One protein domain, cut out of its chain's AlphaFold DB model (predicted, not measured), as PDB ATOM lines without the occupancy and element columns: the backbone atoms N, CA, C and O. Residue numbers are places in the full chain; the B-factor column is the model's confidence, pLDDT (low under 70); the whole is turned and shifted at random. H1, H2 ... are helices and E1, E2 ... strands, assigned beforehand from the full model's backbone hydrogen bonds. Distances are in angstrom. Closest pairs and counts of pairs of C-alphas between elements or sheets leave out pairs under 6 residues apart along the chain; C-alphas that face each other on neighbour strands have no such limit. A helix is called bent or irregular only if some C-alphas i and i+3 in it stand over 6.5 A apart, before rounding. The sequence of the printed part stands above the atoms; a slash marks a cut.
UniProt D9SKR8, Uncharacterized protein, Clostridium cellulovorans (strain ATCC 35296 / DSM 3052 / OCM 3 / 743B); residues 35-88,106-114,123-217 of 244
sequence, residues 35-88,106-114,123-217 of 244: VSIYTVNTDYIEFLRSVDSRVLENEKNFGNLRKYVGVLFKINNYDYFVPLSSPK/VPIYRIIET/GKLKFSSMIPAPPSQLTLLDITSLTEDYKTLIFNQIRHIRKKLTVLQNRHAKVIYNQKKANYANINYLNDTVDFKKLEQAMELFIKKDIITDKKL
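Overview. This is residues 35 to 88, 106 to 114 and 123 to 217 of the 244 residues of an uncharacterized protein of Clostridium cellulovorans (strain ATCC 35296 / DSM 3052 / OCM 3 / 743B) (UniProt D9SKR8). A strongly twisted sheet of six strands curls round one arm of a long bent helix, H2, whose two arms cover one face of it. H1 and H3 form a crossed pair beyond the sheet, and residues 211 to 217 of H3 stick out. The 158 printed residues hold three named helices and six named strands, in the order E1 H1 E2 E3 E4 E5 E6 H2 H3; the class is mixed, and the sheet, E4 E5 E3 E2 E1 E6, is antiparallel. It is compact, with a radius of gyration of the C-alphas of 15.9 A and spans of 51 by 44 by 29 A.

Along the chain. Find C-alpha 36 at (-18.747, -47.919, 26.957), where E1 begins and runs to residue 40. H1 follows at residues 42 to 51, 14.5 A long. E2, residues 67 to 75, measures 21.0 A and bends by 56 degrees at residue 72; E3, residues 78 to 85, measures 22.4 A. Look next for E4 at residues 108 to 114, 19.0 A, E5 at 123 to 126 and E6 at 138 to 140. H2, residues 148 to 182, was assigned as one helix by its hydrogen bonds but is bent, with C-alphas 163 and 166 8.2 A apart. Its arms are H2a, 148 to 163, 22.5 A, and H2b, 166 to 182, 22.4 A; H2b is irregular, with C-alphas 171 and 174 6.52 A apart. H3, residues 196 to 217, runs 31.7 A to C-alpha 217 at (7.709, -45.800, 46.399).

Arrangement. Begin at edge strand E6, where N 39 of E1 and O 139 are 2.8 A apart. Across E1 and E2, look at N 38 and O 68, 2.8 A. E2 and E3 are a hairpin, with N 82 and O 69 at 3.0 A. N 124 of E5 and O 85 of E3 are 2.9 A apart, as are N 109 of edge strand E4 and O 125 of E5. H2a and H2b on one face of the sheet make two layers, helices over a sheet; their lines are about perpendicular, at 75 degrees. The closest C-alphas of H2b and E2 are those of Gln 169 and Phe 73, 6.0 A. H3 touches H1 at a steep tilt of 51 degrees, opposite ways, with residues 198 to 206 alone; the closest C-alphas are Leu 199 and Leu 48, 6.4 A. Every O i to N i+4 pair is within hydrogen-bond range in H1, H2a and H3, and 10 of 13 in H2b.

Size, cuts and confidence. The two C-alphas farthest apart, Thr 114 and Lys 216, are 55.0 A apart. Residues 89 to 105 and 115 to 122 are not printed; the gaps are 18.0 A from C-alpha 88 to 106 and 13.5 A from C-alpha 114 to 123. The links H1 to E2, E5 to E6 and H2 to H3 are long. Residues 60 to 63 and 76 have pLDDT under 70.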
ATOM      1  N   VAL A  35     -19.319 -44.678  23.578       85.44
ATOM      2  CA  VAL A  35     -20.020 -45.012  24.828       85.44
ATOM      3  C   VAL A  35     -19.714 -46.462  25.193       85.44
ATOM      4  O   VAL A  35     -19.991 -47.370  24.395       85.44
ATOM      5  N   SER A  36     -19.177 -46.643  26.393       91.00
ATOM      6  CA  SER A  36     -18.747 -47.919  26.957       91.00
ATOM      7  C   SER A  36     -19.196 -48.029  28.415       91.00
ATOM      8  O   SER A  36     -19.638 -47.046  29.023       91.00
ATOM      9  N   ILE A  37     -19.134 -49.243  28.963       93.62
ATOM     10  CA  ILE A  37     -19.504 -49.520  30.353       93.62
ATOM     11  C   ILE A  37     -18.247 -49.837  31.146       93.62
ATOM     12  O   ILE A  37     -17.408 -50.613  30.702       93.62
ATOM     13  N   TYR A  38     -18.149 -49.245  32.327       94.56
ATOM     14  CA  TYR A  38     -17.014 -49.349  33.228       94.56
ATOM     15  C   TYR A  38     -17.474 -49.800  34.609       94.56
ATOM     16  O   TYR A  38     -18.618 -49.568  35.009       94.56
ATOM     17  N   THR A  39     -16.563 -50.392  35.361       94.44
ATOM     18  CA  THR A  39     -16.599 -50.396  36.820       94.44
ATOM     19  C   THR A  39     -15.607 -49.357  37.337       94.44
ATOM     20  O   THR A  39     -14.685 -48.946  36.631       94.44
ATOM     21  N   VAL A  40     -15.835 -48.890  38.562       94.94
ATOM     22  CA  VAL A  40     -14.985 -47.893  39.220       94.94
ATOM     23  C   VAL A  40     -14.378 -48.533  40.461       94.94
ATOM     24  O   VAL A  40     -15.082 -49.259  41.175       94.94
ATOM     25  N   ASN A  41     -13.093 -48.264  40.701       94.56
ATOM     26  CA  ASN A  41     -12.366 -48.730  41.877       94.56
ATOM     27  C   ASN A  41     -13.146 -48.412  43.174       94.56
ATOM     28  O   ASN A  41     -13.668 -47.308  43.348       94.56
ATOM     29  N   THR A  42     -13.257 -49.397  44.069       94.06
ATOM     30  CA  THR A  42     -14.052 -49.272  45.300       94.06
ATOM     31  C   THR A  42     -13.483 -48.227  46.255       94.06
ATOM     32  O   THR A  42     -14.262 -47.423  46.760       94.06
ATOM     33  N   ASP A  43     -12.163 -48.162  46.431       94.00
ATOM     34  CA  ASP A  43     -11.508 -47.188  47.313       94.00
ATOM     35  C   ASP A  43     -11.756 -45.760  46.823       94.00
ATOM     36  O   ASP A  43     -12.035 -44.856  47.611       94.00
ATOM     37  N   TYR A  44     -11.744 -45.556  45.501       96.56
ATOM     38  CA  TYR A  44     -12.104 -44.271  44.907       96.56
ATOM     39  C   TYR A  44     -13.580 -43.914  45.156       96.56
ATOM     40  O   TYR A  44     -13.888 -42.780  45.528       96.56
ATOM     41  N   ILE A  45     -14.506 -44.869  45.006       96.81
ATOM     42  CA  ILE A  45     -15.929 -44.650  45.324       96.81
ATOM     43  C   ILE A  45     -16.117 -44.306  46.805       96.81
ATOM     44  O   ILE A  45     -16.858 -43.374  47.121       96.81
ATOM     45  N   GLU A  46     -15.463 -45.024  47.714       95.88
ATOM     46  CA  GLU A  46     -15.533 -44.763  49.154       95.88
ATOM     47  C   GLU A  46     -14.949 -43.395  49.513       95.88
ATOM     48  O   GLU A  46     -15.559 -42.642  50.276       95.88
ATOM     49  N   PHE A  47     -13.839 -43.017  48.879       97.19
ATOM     50  CA  PHE A  47     -13.268 -41.685  49.009       97.19
ATOM     51  C   PHE A  47     -14.247 -40.594  48.546       97.19
ATOM     52  O   PHE A  47     -14.524 -39.665  49.308       97.19
ATOM     53  N   LEU A  48     -14.853 -40.719  47.359       98.19
ATOM     54  CA  LEU A  48     -15.868 -39.762  46.898       98.19
ATOM     55  C   LEU A  48     -17.086 -39.710  47.834       98.19
ATOM     56  O   LEU A  48     -17.626 -38.631  48.079       98.19
ATOM     57  N   ARG A  49     -17.504 -40.849  48.399       97.62
ATOM     58  CA  ARG A  49     -18.605 -40.915  49.374       97.62
ATOM     59  C   ARG A  49     -18.294 -40.212  50.688       97.62
ATOM     60  O   ARG A  49     -19.212 -39.664  51.295       97.62
ATOM     61  N   SER A  50     -17.032 -40.210  51.118       97.19
ATOM     62  CA  SER A  50     -16.605 -39.456  52.304       97.19
ATOM     63  C   SER A  50     -16.787 -37.942  52.126       97.19
ATOM     64  O   SER A  50     -17.041 -37.229  53.094       97.19
ATOM     65  N   VAL A  51     -16.730 -37.462  50.877       97.88
ATOM     66  CA  VAL A  51     -16.977 -36.063  50.501       97.88
ATOM     67  C   VAL A  51     -18.469 -35.801  50.277       97.88
ATOM     68  O   VAL A  51     -18.985 -34.747  50.660       97.88
ATOM     69  N   ASP A  52     -19.174 -36.747  49.654       98.06
ATOM     70  CA  ASP A  52     -20.600 -36.650  49.367       98.06
ATOM     71  C   ASP A  52     -21.313 -38.010  49.459       98.06
ATOM     72  O   ASP A  52     -21.223 -38.857  48.567       98.06
ATOM     73  N   SER A  53     -22.125 -38.186  50.503       97.00
ATOM     74  CA  SER A  53     -22.859 -39.429  50.769       97.00
ATOM     75  C   SER A  53     -23.891 -39.814  49.696       97.00
ATOM     76  O   SER A  53     -24.347 -40.960  49.687       97.00
ATOM     77  N   ARG A  54     -24.253 -38.903  48.775       97.56
ATOM     78  CA  ARG A  54     -25.166 -39.169  47.641       97.56
ATOM     79  C   ARG A  54     -24.499 -39.933  46.492       97.56
ATOM     80  O   ARG A  54     -25.200 -40.378  45.571       97.56
ATOM     81  N   VAL A  55     -23.173 -40.087  46.520       97.81
ATOM     82  CA  VAL A  55     -22.445 -40.985  45.614       97.81
ATOM     83  C   VAL A  55     -22.887 -42.422  45.888       97.81
ATOM     84  O   VAL A  55     -22.958 -42.867  47.035       97.81
ATOM     85  N   LEU A  56     -23.236 -43.152  44.826       95.19
ATOM     86  CA  LEU A  56     -23.731 -44.515  44.971       95.19
ATOM     87  C   LEU A  56     -22.593 -45.467  45.322       95.19
ATOM     88  O   LEU A  56     -21.556 -45.477  44.667       95.19
ATOM     89  N   GLU A  57     -22.840 -46.331  46.297       91.94
ATOM     90  CA  GLU A  57     -21.914 -47.403  46.634       91.94
ATOM     91  C   GLU A  57     -21.927 -48.541  45.605       91.94
ATOM     92  O   GLU A  57     -22.912 -48.762  44.876       91.94
ATOM     93  N   ASN A  58     -20.811 -49.271  45.572       88.44
ATOM     94  CA  ASN A  58     -20.730 -50.589  44.953       88.44
ATOM     95  C   ASN A  58     -21.556 -51.584  45.786       88.44
ATOM     96  O   ASN A  58     -21.624 -51.478  47.011       88.44
ATOM     97  N   GLU A  59     -22.248 -52.517  45.129       75.62
ATOM     98  CA  GLU A  59     -23.196 -53.394  45.818       75.62
ATOM     99  C   GLU A  59     -22.453 -54.481  46.601       75.62
ATOM    100  O   GLU A  59     -21.776 -55.331  46.024       75.62
ATOM    101  N   LYS A  60     -22.604 -54.462  47.931       62.16
ATOM    102  CA  LYS A  60     -21.897 -55.373  48.847       62.16
ATOM    103  C   LYS A  60     -22.365 -56.826  48.740       62.16
ATOM    104  O   LYS A  60     -21.574 -57.742  48.926       62.16
ATOM    105  N   ASN A  61     -23.638 -57.045  48.409       50.50
ATOM    106  CA  ASN A  61     -24.298 -58.339  48.622       50.50
ATOM    107  C   ASN A  61     -23.992 -59.410  47.565       50.50
ATOM    108  O   ASN A  61     -24.409 -60.548  47.737       50.50
ATOM    109  N   PHE A  62     -23.271 -59.082  46.488       50.44
ATOM    110  CA  PHE A  62     -23.012 -60.033  45.396       50.44
ATOM    111  C   PHE A  62     -21.634 -59.858  44.740       50.44
ATOM    112  O   PHE A  62     -21.441 -60.302  43.613       50.44
ATOM    113  N   GLY A  63     -20.709 -59.121  45.373       58.34
ATOM    114  CA  GLY A  63     -19.424 -58.752  44.753       58.34
ATOM    115  C   GLY A  63     -19.567 -57.929  43.462       58.34
ATOM    116  O   GLY A  63     -18.605 -57.719  42.729       58.34
ATOM    117  N   ASN A  64     -20.780 -57.459  43.159       74.62
ATOM    118  CA  ASN A  64     -21.101 -56.809  41.904       74.62
ATOM    119  C   ASN A  64     -20.775 -55.320  41.997       74.62
ATOM    120  O   ASN A  64     -21.571 -54.510  42.474       74.62
ATOM    121  N   LEU A  65     -19.613 -54.947  41.459       88.38
ATOM    122  CA  LEU A  65     -19.255 -53.545  41.258       88.38
ATOM    123  C   LEU A  65     -20.348 -52.833  40.457       88.38
ATOM    124  O   LEU A  65     -20.916 -53.401  39.513       88.38
ATOM    125  N   ARG A  66     -20.660 -51.589  40.832       92.75
ATOM    126  CA  ARG A  66     -21.644 -50.785  40.111       92.75
ATOM    127  C   ARG A  66     -21.104 -50.468  38.723       92.75
ATOM    128  O   ARG A  66     -19.947 -50.090  38.559       92.75
ATOM    129  N   LYS A  67     -21.969 -50.623  37.725       94.31
ATOM    130  CA  LYS A  67     -21.647 -50.343  36.330       94.31
ATOM    131  C   LYS A  67     -21.931 -48.873  36.052       94.31
ATOM    132  O   LYS A  67     -22.965 -48.347  36.468       94.31
ATOM    133  N   TYR A  68     -21.025 -48.227  35.345       95.94
ATOM    134  CA  TYR A  68     -21.096 -46.831  34.954       95.94
ATOM    135  C   TYR A  68     -20.991 -46.720  33.444       95.94
ATOM    136  O   TYR A  68     -20.255 -47.467  32.813       95.94
ATOM    137  N   VAL A  69     -21.710 -45.773  32.860       95.38
ATOM    138  CA  VAL A  69     -21.630 -45.485  31.428       95.38
ATOM    139  C   VAL A  69     -20.776 -44.249  31.227       95.38
ATOM    140  O   VAL A  69     -21.040 -43.210  31.839       95.38
ATOM    141  N   GLY A  70     -19.783 -44.358  30.347       86.31
ATOM    142  CA  GLY A  70     -18.874 -43.265  30.043       86.31
ATOM    143  C   GLY A  70     -18.142 -43.409  28.704       86.31
ATOM    144  O   GLY A  70     -18.282 -44.416  28.018       86.31
ATOM    145  N   VAL A  71     -17.399 -42.386  28.275       77.44
ATOM    146  CA  VAL A  71     -17.559 -40.996  28.741       77.44
ATOM    147  C   VAL A  71     -18.818 -40.436  28.079       77.44
ATOM    148  O   VAL A  71     -18.876 -40.285  26.861       77.44
ATOM    149  N   LEU A  72     -19.865 -40.164  28.869       70.69
ATOM    150  CA  LEU A  72     -21.107 -39.607  28.324       70.69
ATOM    151  C   LEU A  72     -20.997 -38.105  28.141       70.69
ATOM    152  O   LEU A  72     -21.670 -37.548  27.282       70.69
ATOM    153  N   PHE A  73     -20.194 -37.441  28.964       74.44
ATOM    154  CA  PHE A  73     -20.211 -35.999  29.081       74.44
ATOM    155  C   PHE A  73     -18.886 -35.487  29.640       74.44
ATOM    156  O   PHE A  73     -18.321 -36.103  30.539       74.44
ATOM    157  N   LYS A  74     -18.415 -34.353  29.115       84.31
ATOM    158  CA  LYS A  74     -17.201 -33.674  29.565       84.31
ATOM    159  C   LYS A  74     -17.516 -32.221  29.899       84.31
ATOM    160  O   LYS A  74     -18.124 -31.527  29.083       84.31
ATOM    161  N   ILE A  75     -17.091 -31.766  31.075       78.50
ATOM    162  CA  ILE A  75     -17.144 -30.357  31.498       78.50
ATOM    163  C   ILE A  75     -15.771 -29.965  32.011       78.50
ATOM    164  O   ILE A  75     -15.257 -30.659  32.871       78.50
ATOM    165  N   ASN A  76     -15.221 -28.832  31.555       69.94
ATOM    166  CA  ASN A  76     -14.026 -28.200  32.140       69.94
ATOM    167  C   ASN A  76     -12.894 -29.196  32.475       69.94
ATOM    168  O   ASN A  76     -12.272 -29.092  33.522       69.94
ATOM    169  N   ASN A  77     -12.656 -30.161  31.579       85.88
ATOM    170  CA  ASN A  77     -11.687 -31.265  31.674       85.88
ATOM    171  C   ASN A  77     -12.059 -32.489  32.526       85.88
ATOM    172  O   ASN A  77     -11.325 -33.472  32.471       85.88
ATOM    173  N   TYR A  78     -13.203 -32.506  33.201       92.25
ATOM    174  CA  TYR A  78     -13.693 -33.682  33.918       92.25
ATOM    175  C   TYR A  78     -14.548 -34.561  33.009       92.25
ATOM    176  O   TYR A  78     -15.555 -34.109  32.450       92.25
ATOM    177  N   ASP A  79     -14.152 -35.825  32.887       93.75
ATOM    178  CA  ASP A  79     -14.936 -36.859  32.224       93.75
ATOM    179  C   ASP A  79     -15.939 -37.448  33.228       93.75
ATOM    180  O   ASP A  79     -15.566 -37.927  34.303       93.75
ATOM    181  N   TYR A  80     -17.230 -37.379  32.889       95.31
ATOM    182  CA  TYR A  80     -18.323 -37.812  33.756       95.31
ATOM    183  C   TYR A  80     -18.870 -39.187  33.380       95.31
ATOM    184  O   TYR A  80     -19.159 -39.491  32.214       95.31
ATOM    185  N   PHE A  81     -19.111 -39.970  34.428       96.56
ATOM    186  CA  PHE A  81     -19.595 -41.339  34.378       96.56
ATOM    187  C   PHE A  81     -20.927 -41.439  35.113       96.56
ATOM    188  O   PHE A  81     -21.063 -41.011  36.261       96.56
ATOM    189  N   VAL A  82     -21.939 -41.998  34.447       97.38
ATOM    190  CA  VAL A  82     -23.299 -42.075  34.998       97.38
ATOM    191  C   VAL A  82     -23.574 -43.499  35.472       97.38
ATOM    192  O   VAL A  82     -23.465 -44.424  34.664       97.38
ATOM    193  N   PRO A  83     -23.956 -43.713  36.743       96.75
ATOM    194  CA  PRO A  83     -24.241 -45.052  37.231       96.75
ATOM    195  C   PRO A  83     -25.485 -45.642  36.561       96.75
ATOM    196  O   PRO A  83     -26.545 -45.003  36.490       96.75
ATOM    197  N   LEU A  84     -25.359 -46.899  36.135       95.19
ATOM    198  CA  LEU A  84     -26.472 -47.760  35.759       95.19
ATOM    199  C   LEU A  84     -27.127 -48.354  37.005       95.19
ATOM    200  O   LEU A  84     -26.505 -48.601  38.045       95.19
ATOM    201  N   SER A  85     -28.429 -48.576  36.906       91.44
ATOM    202  CA  SER A  85     -29.206 -49.298  37.905       91.44
ATOM    203  C   SER A  85     -30.282 -50.129  37.228       91.44
ATOM    204  O   SER A  85     -30.943 -49.661  36.298       91.44
ATOM    205  N   SER A  86     -30.487 -51.338  37.739       90.56
ATOM    206  CA  SER A  86     -31.587 -52.201  37.320       90.56
ATOM    207  C   SER A  86     -32.948 -51.578  37.662       90.56
ATOM    208  O   SER A  86     -33.033 -50.727  38.565       90.56
ATOM    209  N   PRO A  87     -34.020 -51.987  36.963       90.81
ATOM    210  CA  PRO A  87     -35.390 -51.648  37.330       90.81
ATOM    211  C   PRO A  87     -35.689 -51.937  38.804       90.81
ATOM    212  O   PRO A  87     -35.320 -52.985  39.329       90.81
ATOM    213  N   LYS A  88     -36.376 -51.012  39.477       90.56
ATOM    214  CA  LYS A  88     -36.867 -51.183  40.851       90.56
ATOM    215  C   LYS A  88     -38.389 -51.025  40.891       90.56
ATOM    216  O   LYS A  88     -38.940 -50.332  40.037       90.56
ATOM    217  N   VAL A 106     -35.116 -35.184  34.458       97.00
ATOM    218  CA  VAL A 106     -33.733 -34.661  34.424       97.00
ATOM    219  C   VAL A 106     -32.732 -35.535  35.216       97.00
ATOM    220  O   VAL A 106     -31.764 -35.992  34.605       97.00
ATOM    221  N   PRO A 107     -32.963 -35.887  36.500       97.50
ATOM    222  CA  PRO A 107     -32.013 -36.698  37.270       97.50
ATOM    223  C   PRO A 107     -31.965 -38.188  36.902       97.50
ATOM    224  O   PRO A 107     -31.020 -38.869  37.303       97.50
ATOM    225  N   ILE A 108     -32.966 -38.726  36.194       97.75
ATOM    226  CA  ILE A 108     -33.105 -40.167  35.939       97.75
ATOM    227  C   ILE A 108     -33.622 -40.407  34.521       97.75
ATOM    228  O   ILE A 108     -34.787 -40.143  34.218       97.75
ATOM    229  N   TYR A 109     -32.785 -41.011  33.682       97.56
ATOM    230  CA  TYR A 109     -33.186 -41.470  32.358       97.56
ATOM    231  C   TYR A 109     -33.458 -42.972  32.363       97.56
ATOM    232  O   TYR A 109     -32.596 -43.762  32.740       97.56
ATOM    233  N   ARG A 110     -34.648 -43.375  31.926       97.31
ATOM    234  CA  ARG A 110     -35.066 -44.775  31.817       97.31
ATOM    235  C   ARG A 110     -34.815 -45.293  30.403       97.31
ATOM    236  O   ARG A 110     -35.220 -44.674  29.420       97.31
ATOM    237  N   ILE A 111     -34.119 -46.423  30.315       96.62
ATOM    238  CA  ILE A 111     -33.772 -47.119  29.077       96.62
ATOM    239  C   ILE A 111     -34.915 -48.082  28.773       96.62
ATOM    240  O   ILE A 111     -35.046 -49.123  29.414       96.62
ATOM    241  N   ILE A 112     -35.765 -47.690  27.834       94.06
ATOM    242  CA  ILE A 112     -36.948 -48.446  27.440       94.06
ATOM    243  C   ILE A 112     -36.826 -48.750  25.950       94.06
ATOM    244  O   ILE A 112     -36.623 -47.827  25.158       94.06
ATOM    245  N   GLU A 113     -36.962 -50.021  25.591       88.94
ATOM    246  CA  GLU A 113     -37.090 -50.472  24.207       88.94
ATOM    247  C   GLU A 113     -38.487 -51.045  23.974       88.94
ATOM    248  O   GLU A 113     -39.048 -51.717  24.837       88.94
ATOM    249  N   THR A 114     -39.044 -50.770  22.800       86.12
ATOM    250  CA  THR A 114     -40.345 -51.288  22.376       86.12
ATOM    251  C   THR A 114     -40.128 -52.190  21.172       86.12
ATOM    252  O   THR A 114     -39.501 -51.767  20.201       86.12
ATOM    253  N   GLY A 123     -33.326 -50.813  32.286       95.56
ATOM    254  CA  GLY A 123     -32.674 -50.161  33.422       95.56
ATOM    255  C   GLY A 123     -32.661 -48.644  33.301       95.56
ATOM    256  O   GLY A 123     -33.346 -48.055  32.466       95.56
ATOM    257  N   LYS A 124     -31.906 -47.975  34.168       96.50
ATOM    258  CA  LYS A 124     -31.887 -46.510  34.249       96.50
ATOM    259  C   LYS A 124     -30.496 -45.946  34.494       96.50
ATOM    260  O   LYS A 124     -29.673 -46.562  35.163       96.50
ATOM    261  N   LEU A 125     -30.284 -44.738  33.987       97.44
ATOM    262  CA  LEU A 125     -29.125 -43.891  34.238       97.44
ATOM    263  C   LEU A 125     -29.497 -42.846  35.287       97.44
ATOM    264  O   LEU A 125     -30.444 -42.079  35.086       97.44
ATOM    265  N   LYS A 126     -28.763 -42.807  36.401       97.31
ATOM    266  CA  LYS A 126     -29.011 -41.852  37.488       97.31
ATOM    267  C   LYS A 126     -28.041 -40.670  37.398       97.31
ATOM    268  O   LYS A 126     -27.013 -40.643  38.069       97.31
ATOM    269  N   PHE A 127     -28.389 -39.678  36.578       97.62
ATOM    270  CA  PHE A 127     -27.611 -38.448  36.382       97.62
ATOM    271  C   PHE A 127     -27.427 -37.635  37.664       97.62
ATOM    272  O   PHE A 127     -26.399 -36.986  37.817       97.62
ATOM    273  N   SER A 128     -28.364 -37.703  38.615       97.81
ATOM    274  CA  SER A 128     -28.187 -37.034  39.913       97.81
ATOM    275  C   SER A 128     -27.039 -37.602  40.752       97.81
ATOM    276  O   SER A 128     -26.614 -36.967  41.711       97.81
ATOM    277  N   SER A 129     -26.530 -38.782  40.398       97.75
ATOM    278  CA  SER A 129     -25.400 -39.435  41.055       97.75
ATOM    279  C   SER A 129     -24.246 -39.700  40.077       97.75
ATOM    280  O   SER A 129     -23.482 -40.639  40.289       97.75
ATOM    281  N   MET A 130     -24.134 -38.930  38.986       97.31
ATOM    282  CA  MET A 130     -22.971 -39.025  38.095       97.31
ATOM    283  C   MET A 130     -21.708 -38.507  38.788       97.31
ATOM    284  O   MET A 130     -21.780 -37.560  39.568       97.31
ATOM    285  N   ILE A 131     -20.559 -39.102  38.480       97.44
ATOM    286  CA  ILE A 131     -19.286 -38.787  39.138       97.44
ATOM    287  C   ILE A 131     -18.197 -38.455  38.112       97.44
ATOM    288  O   ILE A 131     -18.216 -39.025  37.015       97.44
ATOM    289  N   PRO A 132     -17.249 -37.565  38.445       96.88
ATOM    290  CA  PRO A 132     -15.988 -37.476  37.726       96.88
ATOM    291  C   PRO A 132     -15.086 -38.653  38.132       96.88
ATOM    292  O   PRO A 132     -15.073 -39.056  39.301       96.88
ATOM    293  N   ALA A 133     -14.341 -39.222  37.187       95.62
ATOM    294  CA  ALA A 133     -13.376 -40.279  37.484       95.62
ATOM    295  C   ALA A 133     -12.137 -40.173  36.580       95.62
ATOM    296  O   ALA A 133     -12.295 -39.957  35.375       95.62
ATOM    297  N   PRO A 134     -10.915 -40.354  37.121       93.75
ATOM    298  CA  PRO A 134      -9.720 -40.443  36.301       93.75
ATOM    299  C   PRO A 134      -9.639 -41.804  35.594       93.75
ATOM    300  O   PRO A 134     -10.102 -42.805  36.149       93.75
ATOM    301  N   PRO A 135      -8.974 -41.888  34.424       92.19
ATOM    302  CA  PRO A 135      -8.754 -43.151  33.721       92.19
ATOM    303  C   PRO A 135      -8.131 -44.260  34.578       92.19
ATOM    304  O   PRO A 135      -8.506 -45.416  34.421       92.19
ATOM    305  N   SER A 136      -7.240 -43.915  35.516       93.44
ATOM    306  CA  SER A 136      -6.586 -44.874  36.420       93.44
ATOM    307  C   SER A 136      -7.543 -45.590  37.377       93.44
ATOM    308  O   SER A 136      -7.211 -46.659  37.875       93.44
ATOM    309  N   GLN A 137      -8.734 -45.033  37.620       95.56
ATOM    310  CA  GLN A 137      -9.731 -45.594  38.540       95.56
ATOM    311  C   GLN A 137     -10.869 -46.321  37.811       95.56
ATOM    312  O   GLN A 137     -11.850 -46.730  38.440       95.56
ATOM    313  N   LEU A 138     -10.756 -46.468  36.489       94.75
ATOM    314  CA  LEU A 138     -11.755 -47.091  35.632       94.75
ATOM    315  C   LEU A 138     -11.262 -48.441  35.129       94.75
ATOM    316  O   LEU A 138     -10.155 -48.575  34.616       94.75
ATOM    317  N   THR A 139     -12.145 -49.429  35.178       94.06
ATOM    318  CA  THR A 139     -11.935 -50.718  34.520       94.06
ATOM    319  C   THR A 139     -13.037 -50.905  33.491       94.06
ATOM    320  O   THR A 139     -14.220 -50.802  33.817       94.06
ATOM    321  N   LEU A 140     -12.666 -51.127  32.228       93.50
ATOM    322  CA  LEU A 140     -13.640 -51.449  31.187       93.50
ATOM    323  C   LEU A 140     -14.344 -52.758  31.561       93.50
ATOM    324  O   LEU A 140     -13.685 -53.714  31.964       93.50
ATOM    325  N   LEU A 141     -15.673 -52.799  31.439       91.44
ATOM    326  CA  LEU A 141     -16.430 -54.014  31.716       91.44
ATOM    327  C   LEU A 141     -15.970 -55.125  30.768       91.44
ATOM    328  O   LEU A 141     -16.147 -55.013  29.554       91.44
ATOM    329  N   ASP A 142     -15.434 -56.205  31.330       89.06
ATOM    330  CA  ASP A 142     -15.175 -57.421  30.573       89.06
ATOM    331  C   ASP A 142     -16.508 -58.094  30.233       89.06
ATOM    332  O   ASP A 142     -17.208 -58.624  31.093       89.06
ATOM    333  N   ILE A 143     -16.882 -58.023  28.957       85.75
ATOM    334  CA  ILE A 143     -18.126 -58.607  28.451       85.75
ATOM    335  C   ILE A 143     -17.967 -60.123  28.264       85.75
ATOM    336  O   ILE A 143     -18.964 -60.838  28.278       85.75
ATOM    337  N   THR A 144     -16.742 -60.637  28.097       86.25
ATOM    338  CA  THR A 144     -16.497 -62.034  27.696       86.25
ATOM    339  C   THR A 144     -16.886 -63.035  28.780       86.25
ATOM    340  O   THR A 144     -17.462 -64.078  28.463       86.25
ATOM    341  N   SER A 145     -16.676 -62.666  30.043       84.88
ATOM    342  CA  SER A 145     -16.993 -63.460  31.235       84.88
ATOM    343  C   SER A 145     -18.470 -63.429  31.656       84.88
ATOM    344  O   SER A 145     -18.855 -64.097  32.614       84.88
ATOM    345  N   LEU A 146     -19.321 -62.672  30.955       87.56
ATOM    346  CA  LEU A 146     -20.740 -62.520  31.289       87.56
ATOM    347  C   LEU A 146     -21.615 -63.632  30.679       87.56
ATOM    348  O   LEU A 146     -21.281 -64.219  29.652       87.56
ATOM    349  N   THR A 147     -22.784 -63.880  31.276       91.25
ATOM    350  CA  THR A 147     -23.812 -64.763  30.695       91.25
ATOM    351  C   THR A 147     -24.395 -64.160  29.413       91.25
ATOM    352  O   THR A 147     -24.465 -62.938  29.288       91.25
ATOM    353  N   GLU A 148     -24.852 -64.986  28.466       91.94
ATOM    354  CA  GLU A 148     -25.383 -64.504  27.174       91.94
ATOM    355  C   GLU A 148     -26.577 -63.546  27.322       91.94
ATOM    356  O   GLU A 148     -26.642 -62.514  26.647       91.94
ATOM    357  N   ASP A 149     -27.474 -63.810  28.273       90.19
ATOM    358  CA  ASP A 149     -28.595 -62.913  28.579       90.19
ATOM    359  C   ASP A 149     -28.108 -61.546  29.073       90.19
ATOM    360  O   ASP A 149     -28.608 -60.494  28.662       90.19
ATOM    361  N   TYR A 150     -27.091 -61.541  29.939       90.44
ATOM    362  CA  TYR A 150     -26.540 -60.302  30.470       90.44
ATOM    363  C   TYR A 150     -25.722 -59.551  29.412       90.44
ATOM    364  O   TYR A 150     -25.855 -58.332  29.306       90.44
ATOM    365  N   LYS A 151     -24.968 -60.249  28.552       91.81
ATOM    366  CA  LYS A 151     -24.324 -59.659  27.364       91.81
ATOM    367  C   LYS A 151     -25.353 -58.969  26.474       91.81
ATOM    368  O   LYS A 151     -25.176 -57.804  26.122       91.81
ATOM    369  N   THR A 152     -26.457 -59.651  26.173       92.25
ATOM    370  CA  THR A 152     -27.556 -59.109  25.362       92.25
ATOM    371  C   THR A 152     -28.142 -57.847  25.994       92.25
ATOM    372  O   THR A 152     -28.292 -56.827  25.316       92.25
ATOM    373  N   LEU A 153     -28.395 -57.862  27.309       93.06
ATOM    374  CA  LEU A 153     -28.845 -56.680  28.046       93.06
ATOM    375  C   LEU A 153     -27.857 -55.509  27.909       93.06
ATOM    376  O   LEU A 153     -28.274 -54.394  27.587       93.06
ATOM    377  N   ILE A 154     -26.562 -55.757  28.126       92.62
ATOM    378  CA  ILE A 154     -25.502 -54.748  28.013       92.62
ATOM    379  C   ILE A 154     -25.444 -54.163  26.596       92.62
ATOM    380  O   ILE A 154     -25.402 -52.939  26.434       92.62
ATOM    381  N   PHE A 155     -25.500 -54.999  25.559       91.69
ATOM    382  CA  PHE A 155     -25.492 -54.527  24.174       91.69
ATOM    383  C   PHE A 155     -26.717 -53.674  23.841       91.69
ATOM    384  O   PHE A 155     -26.564 -52.613  23.228       91.69
ATOM    385  N   ASN A 156     -27.909 -54.071  24.293       93.12
ATOM    386  CA  ASN A 156     -29.134 -53.298  24.082       93.12
ATOM    387  C   ASN A 156     -29.080 -51.948  24.814       93.12
ATOM    388  O   ASN A 156     -29.379 -50.906  24.226       93.12
ATOM    389  N   GLN A 157     -28.583 -51.924  26.057       94.69
ATOM    390  CA  GLN A 157     -28.340 -50.679  26.791       94.69
ATOM    391  C   GLN A 157     -27.372 -49.758  26.034       94.69
ATOM    392  O   GLN A 157     -27.697 -48.594  25.792       94.69
ATOM    393  N   ILE A 158     -26.209 -50.263  25.607       93.38
ATOM    394  CA  ILE A 158     -25.210 -49.479  24.862       93.38
ATOM    395  C   ILE A 158     -25.803 -48.950  23.550       93.38
ATOM    396  O   ILE A 158     -25.653 -47.766  23.234       93.38
ATOM    397  N   ARG A 159     -26.513 -49.795  22.792       92.81
ATOM    398  CA  ARG A 159     -27.184 -49.419  21.540       92.81
ATOM    399  C   ARG A 159     -28.187 -48.289  21.764       92.81
ATOM    400  O   ARG A 159     -28.159 -47.303  21.024       92.81
ATOM    401  N   HIS A 160     -29.041 -48.396  22.780       94.69
ATOM    402  CA  HIS A 160     -30.018 -47.357  23.116       94.69
ATOM    403  C   HIS A 160     -29.346 -46.047  23.523       94.69
ATOM    404  O   HIS A 160     -29.716 -44.974  23.040       94.69
ATOM    405  N   ILE A 161     -28.332 -46.126  24.381       94.38
ATOM    406  CA  ILE A 161     -27.607 -44.954  24.878       94.38
ATOM    407  C   ILE A 161     -26.913 -44.227  23.727       94.38
ATOM    408  O   ILE A 161     -27.047 -43.010  23.623       94.38
ATOM    409  N   ARG A 162     -26.249 -44.951  22.816       91.94
ATOM    410  CA  ARG A 162     -25.618 -44.362  21.623       91.94
ATOM    411  C   ARG A 162     -26.632 -43.616  20.759       91.94
ATOM    412  O   ARG A 162     -26.402 -42.462  20.413       91.94
ATOM    413  N   LYS A 163     -27.800 -44.215  20.497       92.44
ATOM    414  CA  LYS A 163     -28.895 -43.564  19.748       92.44
ATOM    415  C   LYS A 163     -29.423 -42.293  20.420       92.44
ATOM    416  O   LYS A 163     -30.000 -41.438  19.752       92.44
ATOM    417  N   LYS A 164     -29.289 -42.177  21.744       93.50
ATOM    418  CA  LYS A 164     -29.855 -41.085  22.551       93.50
ATOM    419  C   LYS A 164     -28.791 -40.160  23.137       93.50
ATOM    420  O   LYS A 164     -29.137 -39.277  23.919       93.50
ATOM    421  N   LEU A 165     -27.529 -40.300  22.727       92.00
ATOM    422  CA  LEU A 165     -26.380 -39.626  23.334       92.00
ATOM    423  C   LEU A 165     -26.565 -38.107  23.434       92.00
ATOM    424  O   LEU A 165     -26.420 -37.543  24.515       92.00
ATOM    425  N   THR A 166     -26.997 -37.457  22.352       91.75
ATOM    426  CA  THR A 166     -27.256 -36.008  22.327       91.75
ATOM    427  C   THR A 166     -28.316 -35.583  23.346       91.75
ATOM    428  O   THR A 166     -28.181 -34.544  23.990       91.75
ATOM    429  N   VAL A 167     -29.371 -36.383  23.530       93.75
ATOM    430  CA  VAL A 167     -30.426 -36.117  24.524       93.75
ATOM    431  C   VAL A 167     -29.881 -36.291  25.938       93.75
ATOM    432  O   VAL A 167     -30.105 -35.433  26.788       93.75
ATOM    433  N   LEU A 168     -29.127 -37.363  26.182       95.31
ATOM    434  CA  LEU A 168     -28.501 -37.640  27.476       95.31
ATOM    435  C   LEU A 168     -27.527 -36.528  27.881       95.31
ATOM    436  O   LEU A 168     -27.570 -36.041  29.009       95.31
ATOM    437  N   GLN A 169     -26.713 -36.056  26.943       93.06
ATOM    438  CA  GLN A 169     -25.793 -34.944  27.160       93.06
ATOM    439  C   GLN A 169     -26.534 -33.629  27.407       93.06
ATOM    440  O   GLN A 169     -26.292 -32.956  28.407       93.06
ATOM    441  N   ASN A 170     -27.439 -33.249  26.502       93.31
ATOM    442  CA  ASN A 170     -27.987 -31.895  26.484       93.31
ATOM    443  C   ASN A 170     -29.190 -31.696  27.402       93.31
ATOM    444  O   ASN A 170     -29.386 -30.580  27.864       93.31
ATOM    445  N   ARG A 171     -29.993 -32.734  27.663       95.75
ATOM    446  CA  ARG A 171     -31.226 -32.621  28.465       95.75
ATOM    447  C   ARG A 171     -31.110 -33.203  29.869       95.75
ATOM    448  O   ARG A 171     -31.924 -32.858  30.718       95.75
ATOM    449  N   HIS A 172     -30.112 -34.050  30.117       96.12
ATOM    450  CA  HIS A 172     -29.869 -34.617  31.443       96.12
ATOM    451  C   HIS A 172     -28.572 -34.078  32.043       96.12
ATOM    452  O   HIS A 172     -28.637 -33.267  32.962       96.12
ATOM    453  N   ALA A 173     -27.411 -34.454  31.497       95.44
ATOM    454  CA  ALA A 173     -26.113 -34.163  32.111       95.44
ATOM    455  C   ALA A 173     -25.816 -32.657  32.235       95.44
ATOM    456  O   ALA A 173     -25.559 -32.165  33.333       95.44
ATOM    457  N   LYS A 174     -25.916 -31.896  31.133       94.94
ATOM    458  CA  LYS A 174     -25.698 -30.435  31.142       94.94
ATOM    459  C   LYS A 174     -26.705 -29.707  32.025       94.94
ATOM    460  O   LYS A 174     -26.331 -28.811  32.775       94.94
ATOM    461  N   VAL A 175     -27.977 -30.088  31.924       96.00
ATOM    462  CA  VAL A 175     -29.071 -29.437  32.654       96.00
ATOM    463  C   VAL A 175     -28.873 -29.613  34.152       96.00
ATOM    464  O   VAL A 175     -28.789 -28.613  34.859       96.00
ATOM    465  N   ILE A 176     -28.715 -30.851  34.628       96.62
ATOM    466  CA  ILE A 176     -28.580 -31.106  36.063       96.62
ATOM    467  C   ILE A 176     -27.303 -30.493  36.637       96.62
ATOM    468  O   ILE A 176     -27.337 -29.936  37.732       96.62
ATOM    469  N   TYR A 177     -26.197 -30.531  35.884       96.31
ATOM    470  CA  TYR A 177     -24.948 -29.906  36.302       96.31
ATOM    471  C   TYR A 177     -25.115 -28.398  36.478       96.31
ATOM    472  O   TYR A 177     -24.780 -27.855  37.530       96.31
ATOM    473  N   ASN A 178     -25.681 -27.718  35.477       95.38
ATOM    474  CA  ASN A 178     -25.869 -26.270  35.520       95.38
ATOM    475  C   ASN A 178     -26.858 -25.854  36.614       95.38
ATOM    476  O   ASN A 178     -26.594 -24.894  37.333       95.38
ATOM    477  N   GLN A 179     -27.953 -26.597  36.787       96.75
ATOM    478  CA  GLN A 179     -28.929 -26.348  37.852       96.75
ATOM    479  C   GLN A 179     -28.314 -26.527  39.243       96.75
ATOM    480  O   GLN A 179     -28.522 -25.684  40.114       96.75
ATOM    481  N   LYS A 180     -27.518 -27.587  39.450       96.56
ATOM    482  CA  LYS A 180     -26.815 -27.818  40.719       96.56
ATOM    483  C   LYS A 180     -25.754 -26.749  40.975       96.56
ATOM    484  O   LYS A 180     -25.674 -26.235  42.083       96.56
ATOM    485  N   LYS A 181     -24.986 -26.366  39.948       94.56
ATOM    486  CA  LYS A 181     -23.965 -25.308  40.019       94.56
ATOM    487  C   LYS A 181     -24.558 -23.939  40.356       94.56
ATOM    488  O   LYS A 181     -23.929 -23.191  41.098       94.56
ATOM    489  N   ALA A 182     -25.721 -23.614  39.797       95.12
ATOM    490  CA  ALA A 182     -26.440 -22.373  40.076       95.12
ATOM    491  C   ALA A 182     -27.256 -22.426  41.381       95.12
ATOM    492  O   ALA A 182     -27.735 -21.394  41.836       95.12
ATOM    493  N   ASN A 183     -27.394 -23.614  41.982       92.56
ATOM    494  CA  ASN A 183     -28.137 -23.867  43.214       92.56
ATOM    495  C   ASN A 183     -29.593 -23.361  43.168       92.56
ATOM    496  O   ASN A 183     -30.038 -22.614  44.038       92.56
ATOM    497  N   TYR A 184     -30.342 -23.752  42.132       91.38
ATOM    498  CA  TYR A 184     -31.740 -23.337  41.973       91.38
ATOM    499  C   TYR A 184     -32.644 -23.900  43.080       91.38
ATOM    500  O   TYR A 184     -32.993 -25.080  43.078       91.38
ATOM    501  N   ALA A 185     -33.066 -23.034  44.004       85.19
ATOM    502  CA  ALA A 185     -33.820 -23.410  45.204       85.19
ATOM    503  C   ALA A 185     -35.198 -24.043  44.923       85.19
ATOM    504  O   ALA A 185     -35.705 -24.801  45.741       85.19
ATOM    505  N   ASN A 186     -35.803 -23.769  43.765       91.94
ATOM    506  CA  ASN A 186     -37.117 -24.291  43.378       91.94
ATOM    507  C   ASN A 186     -37.076 -25.714  42.784       91.94
ATOM    508  O   ASN A 186     -38.107 -26.228  42.350       91.94
ATOM    509  N   ILE A 187     -35.902 -26.345  42.714       94.75
ATOM    510  CA  ILE A 187     -35.726 -27.657  42.090       94.75
ATOM    511  C   ILE A 187     -35.399 -28.711  43.153       94.75
ATOM    512  O   ILE A 187     -34.241 -28.961  43.481       94.75
ATOM    513  N   ASN A 188     -36.435 -29.399  43.639       95.12
ATOM    514  CA  ASN A 188     -36.336 -30.329  44.772       95.12
ATOM    515  C   ASN A 188     -35.313 -31.459  44.577       95.12
ATOM    516  O   ASN A 188     -34.608 -31.817  45.518       95.12
ATOM    517  N   TYR A 189     -35.180 -32.013  43.364       95.50
ATOM    518  CA  TYR A 189     -34.238 -33.116  43.127       95.50
ATOM    519  C   TYR A 189     -32.766 -32.707  43.267       95.50
ATOM    520  O   TYR A 189     -31.901 -33.582  43.316       95.50
ATOM    521  N   LEU A 190     -32.447 -31.407  43.336       96.81
ATOM    522  CA  LEU A 190     -31.078 -30.954  43.582       96.81
ATOM    523  C   LEU A 190     -30.602 -31.285  45.000       96.81
ATOM    524  O   LEU A 190     -29.393 -31.432  45.196       96.81
ATOM    525  N   ASN A 191     -31.521 -31.464  45.953       94.69
ATOM    526  CA  ASN A 191     -31.198 -31.904  47.312       94.69
ATOM    527  C   ASN A 191     -30.586 -33.316  47.302       94.69
ATOM    528  O   ASN A 191     -29.590 -33.561  47.976       94.69
ATOM    529  N   ASP A 192     -31.089 -34.194  46.430       95.56
ATOM    530  CA  ASP A 192     -30.620 -35.578  46.258       95.56
ATOM    531  C   ASP A 192     -29.585 -35.748  45.127       95.56
ATOM    532  O   ASP A 192     -29.244 -36.867  44.732       95.56
ATOM    533  N   THR A 193     -29.099 -34.642  44.560       98.06
ATOM    534  CA  THR A 193     -28.121 -34.627  43.461       98.06
ATOM    535  C   THR A 193     -26.752 -34.296  43.994       98.06
ATOM    536  O   THR A 193     -26.655 -33.239  44.608       98.06
ATOM    537  N   VAL A 194     -25.733 -35.126  43.738       98.25
ATOM    538  CA  VAL A 194     -24.338 -34.942  44.194       98.25
ATOM    539  C   VAL A 194     -23.807 -33.525  43.938       98.25
ATOM    540  O   VAL A 194     -24.223 -32.830  43.012       98.25
ATOM    541  N   ASP A 195     -22.901 -33.061  44.790       97.75
ATOM    542  CA  ASP A 195     -22.204 -31.793  44.611       97.75
ATOM    543  C   ASP A 195     -21.044 -31.979  43.628       97.75
ATOM    544  O   ASP A 195     -19.939 -32.375  43.996       97.75
ATOM    545  N   PHE A 196     -21.321 -31.710  42.351       97.12
ATOM    546  CA  PHE A 196     -20.367 -31.931  41.267       97.12
ATOM    547  C   PHE A 196     -19.023 -31.237  41.499       97.12
ATOM    548  O   PHE A 196     -17.996 -31.867  41.283       97.12
ATOM    549  N   LYS A 197     -19.020 -29.999  42.010       96.44
ATOM    550  CA  LYS A 197     -17.781 -29.248  42.258       96.44
ATOM    551  C   LYS A 197     -16.945 -29.869  43.370       96.44
ATOM    552  O   LYS A 197     -15.725 -29.938  43.254       96.44
ATOM    553  N   LYS A 198     -17.587 -30.340  44.445       97.62
ATOM    554  CA  LYS A 198     -16.869 -31.050  45.513       97.62
ATOM    555  C   LYS A 198     -16.261 -32.352  45.006       97.62
ATOM    556  O   LYS A 198     -15.135 -32.666  45.370       97.62
ATOM    557  N   LEU A 199     -16.970 -33.083  44.143       98.06
ATOM    558  CA  LEU A 199     -16.438 -34.310  43.545       98.06
ATOM    559  C   LEU A 199     -15.290 -34.040  42.559       98.06
ATOM    560  O   LEU A 199     -14.330 -34.803  42.539       98.06
ATOM    561  N   GLU A 200     -15.356 -32.961  41.775       97.25
ATOM    562  CA  GLU A 200     -14.263 -32.511  40.897       97.25
ATOM    563  C   GLU A 200     -12.986 -32.231  41.712       97.25
ATOM    564  O   GLU A 200     -11.920 -32.765  41.409       97.25
ATOM    565  N   GLN A 201     -13.109 -31.474  42.809       96.81
ATOM    566  CA  GLN A 201     -11.996 -31.191  43.726       96.81
ATOM    567  C   GLN A 201     -11.469 -32.459  44.406       96.81
ATOM    568  O   GLN A 201     -10.258 -32.642  44.528       96.81
ATOM    569  N   ALA A 202     -12.366 -33.350  44.832       97.19
ATOM    570  CA  ALA A 202     -11.990 -34.625  45.424       97.19
ATOM    571  C   ALA A 202     -11.159 -35.462  44.440       97.19
ATOM    572  O   ALA A 202     -10.092 -35.950  44.807       97.19
ATOM    573  N   MET A 203     -11.588 -35.566  43.179       96.56
ATOM    574  CA  MET A 203     -10.840 -36.280  42.143       96.56
ATOM    575  C   MET A 203      -9.410 -35.746  41.997       96.56
ATOM    576  O   MET A 203      -8.461 -36.526  41.955       96.56
ATOM    577  N   GLU A 204      -9.231 -34.423  41.958       95.44
ATOM    578  CA  GLU A 204      -7.897 -33.819  41.872       95.44
ATOM    579  C   GLU A 204      -7.019 -34.137  43.082       95.44
ATOM    580  O   GLU A 204      -5.823 -34.389  42.927       95.44
ATOM    581  N   LEU A 205      -7.592 -34.116  44.288       95.75
ATOM    582  CA  LEU A 205      -6.878 -34.473  45.514       95.75
ATOM    583  C   LEU A 205      -6.452 -35.942  45.506       95.75
ATOM    584  O   LEU A 205      -5.327 -36.246  45.899       95.75
ATOM    585  N   PHE A 206      -7.320 -36.830  45.022       94.31
ATOM    586  CA  PHE A 206      -7.022 -38.253  44.893       94.31
ATOM    587  C   PHE A 206      -5.855 -38.488  43.927       94.31
ATOM    588  O   PHE A 206      -4.857 -39.089  44.309       94.31
ATOM    589  N   ILE A 207      -5.911 -37.899  42.727       92.69
ATOM    590  CA  ILE A 207      -4.832 -38.001  41.729       92.69
ATOM    591  C   ILE A 207      -3.506 -37.473  42.293       92.69
ATOM    592  O   ILE A 207      -2.459 -38.090  42.114       92.69
ATOM    593  N   LYS A 208      -3.527 -36.332  42.997       92.44
ATOM    594  CA  LYS A 208      -2.319 -35.774  43.628       92.44
ATOM    595  C   LYS A 208      -1.731 -36.729  44.668       92.44
ATOM    596  O   LYS A 208      -0.512 -36.870  44.732       92.44
ATOM    597  N   LYS A 209      -2.579 -37.378  45.473       88.25
ATOM    598  CA  LYS A 209      -2.155 -38.359  46.479       88.25
ATOM    599  C   LYS A 209      -1.518 -39.589  45.830       88.25
ATOM    600  O   LYS A 209      -0.465 -40.015  46.306       88.25
ATOM    601  N   ASP A 210      -2.103 -40.106  44.752       82.75
ATOM    602  CA  ASP A 210      -1.561 -41.251  44.009       82.75
ATOM    603  C   ASP A 210      -0.160 -40.928  43.465       82.75
ATOM    604  O   ASP A 210       0.801 -41.626  43.776       82.75
ATOM    605  N   ILE A 211       0.003 -39.777  42.799       85.00
ATOM    606  CA  ILE A 211       1.298 -39.330  42.247       85.00
ATOM    607  C   ILE A 211       2.377 -39.205  43.334       85.00
ATOM    608  O   ILE A 211       3.536 -39.573  43.125       85.00
ATOM    609  N   ILE A 212       2.027 -38.657  44.502       86.81
ATOM    610  CA  ILE A 212       2.969 -38.524  45.623       86.81
ATOM    611  C   ILE A 212       3.355 -39.903  46.169       86.81
ATOM    612  O   ILE A 212       4.517 -40.118  46.521       86.81
ATOM    613  N   THR A 213       2.397 -40.827  46.231       85.00
ATOM    614  CA  THR A 213       2.613 -42.193  46.720       85.00
ATOM    615  C   THR A 213       3.561 -42.953  45.791       85.00
ATOM    616  O   THR A 213       4.564 -43.486  46.267       85.00
ATOM    617  N   ASP A 214       3.345 -42.879  44.477       83.31
ATOM    618  CA  ASP A 214       4.200 -43.512  43.463       83.31
ATOM    619  C   ASP A 214       5.626 -42.938  43.465       83.31
ATOM    620  O   ASP A 214       6.625 -43.663  43.372       83.31
ATOM    621  N   LYS A 215       5.758 -41.616  43.640       85.56
ATOM    622  CA  LYS A 215       7.071 -40.967  43.750       85.56
ATOM    623  C   LYS A 215       7.814 -41.402  45.014       85.56
ATOM    624  O   LYS A 215       9.034 -41.539  44.992       85.56
ATOM    625  N   LYS A 216       7.105 -41.614  46.124       83.69
ATOM    626  CA  LYS A 216       7.725 -42.079  47.370       83.69
ATOM    627  C   LYS A 216       8.193 -43.529  47.242       83.69
ATOM    628  O   LYS A 216       9.301 -43.822  47.678       83.69
ATOM    629  N   LEU A 217       7.388 -44.389  46.614       85.06
ATOM    630  CA  LEU A 217       7.709 -45.800  46.399       85.06
ATOM    631  C   LEU A 217       8.954 -45.979  45.509       85.06
ATOM    632  O   LEU A 217       9.892 -46.674  45.895       85.06
TER     633      LEU A 217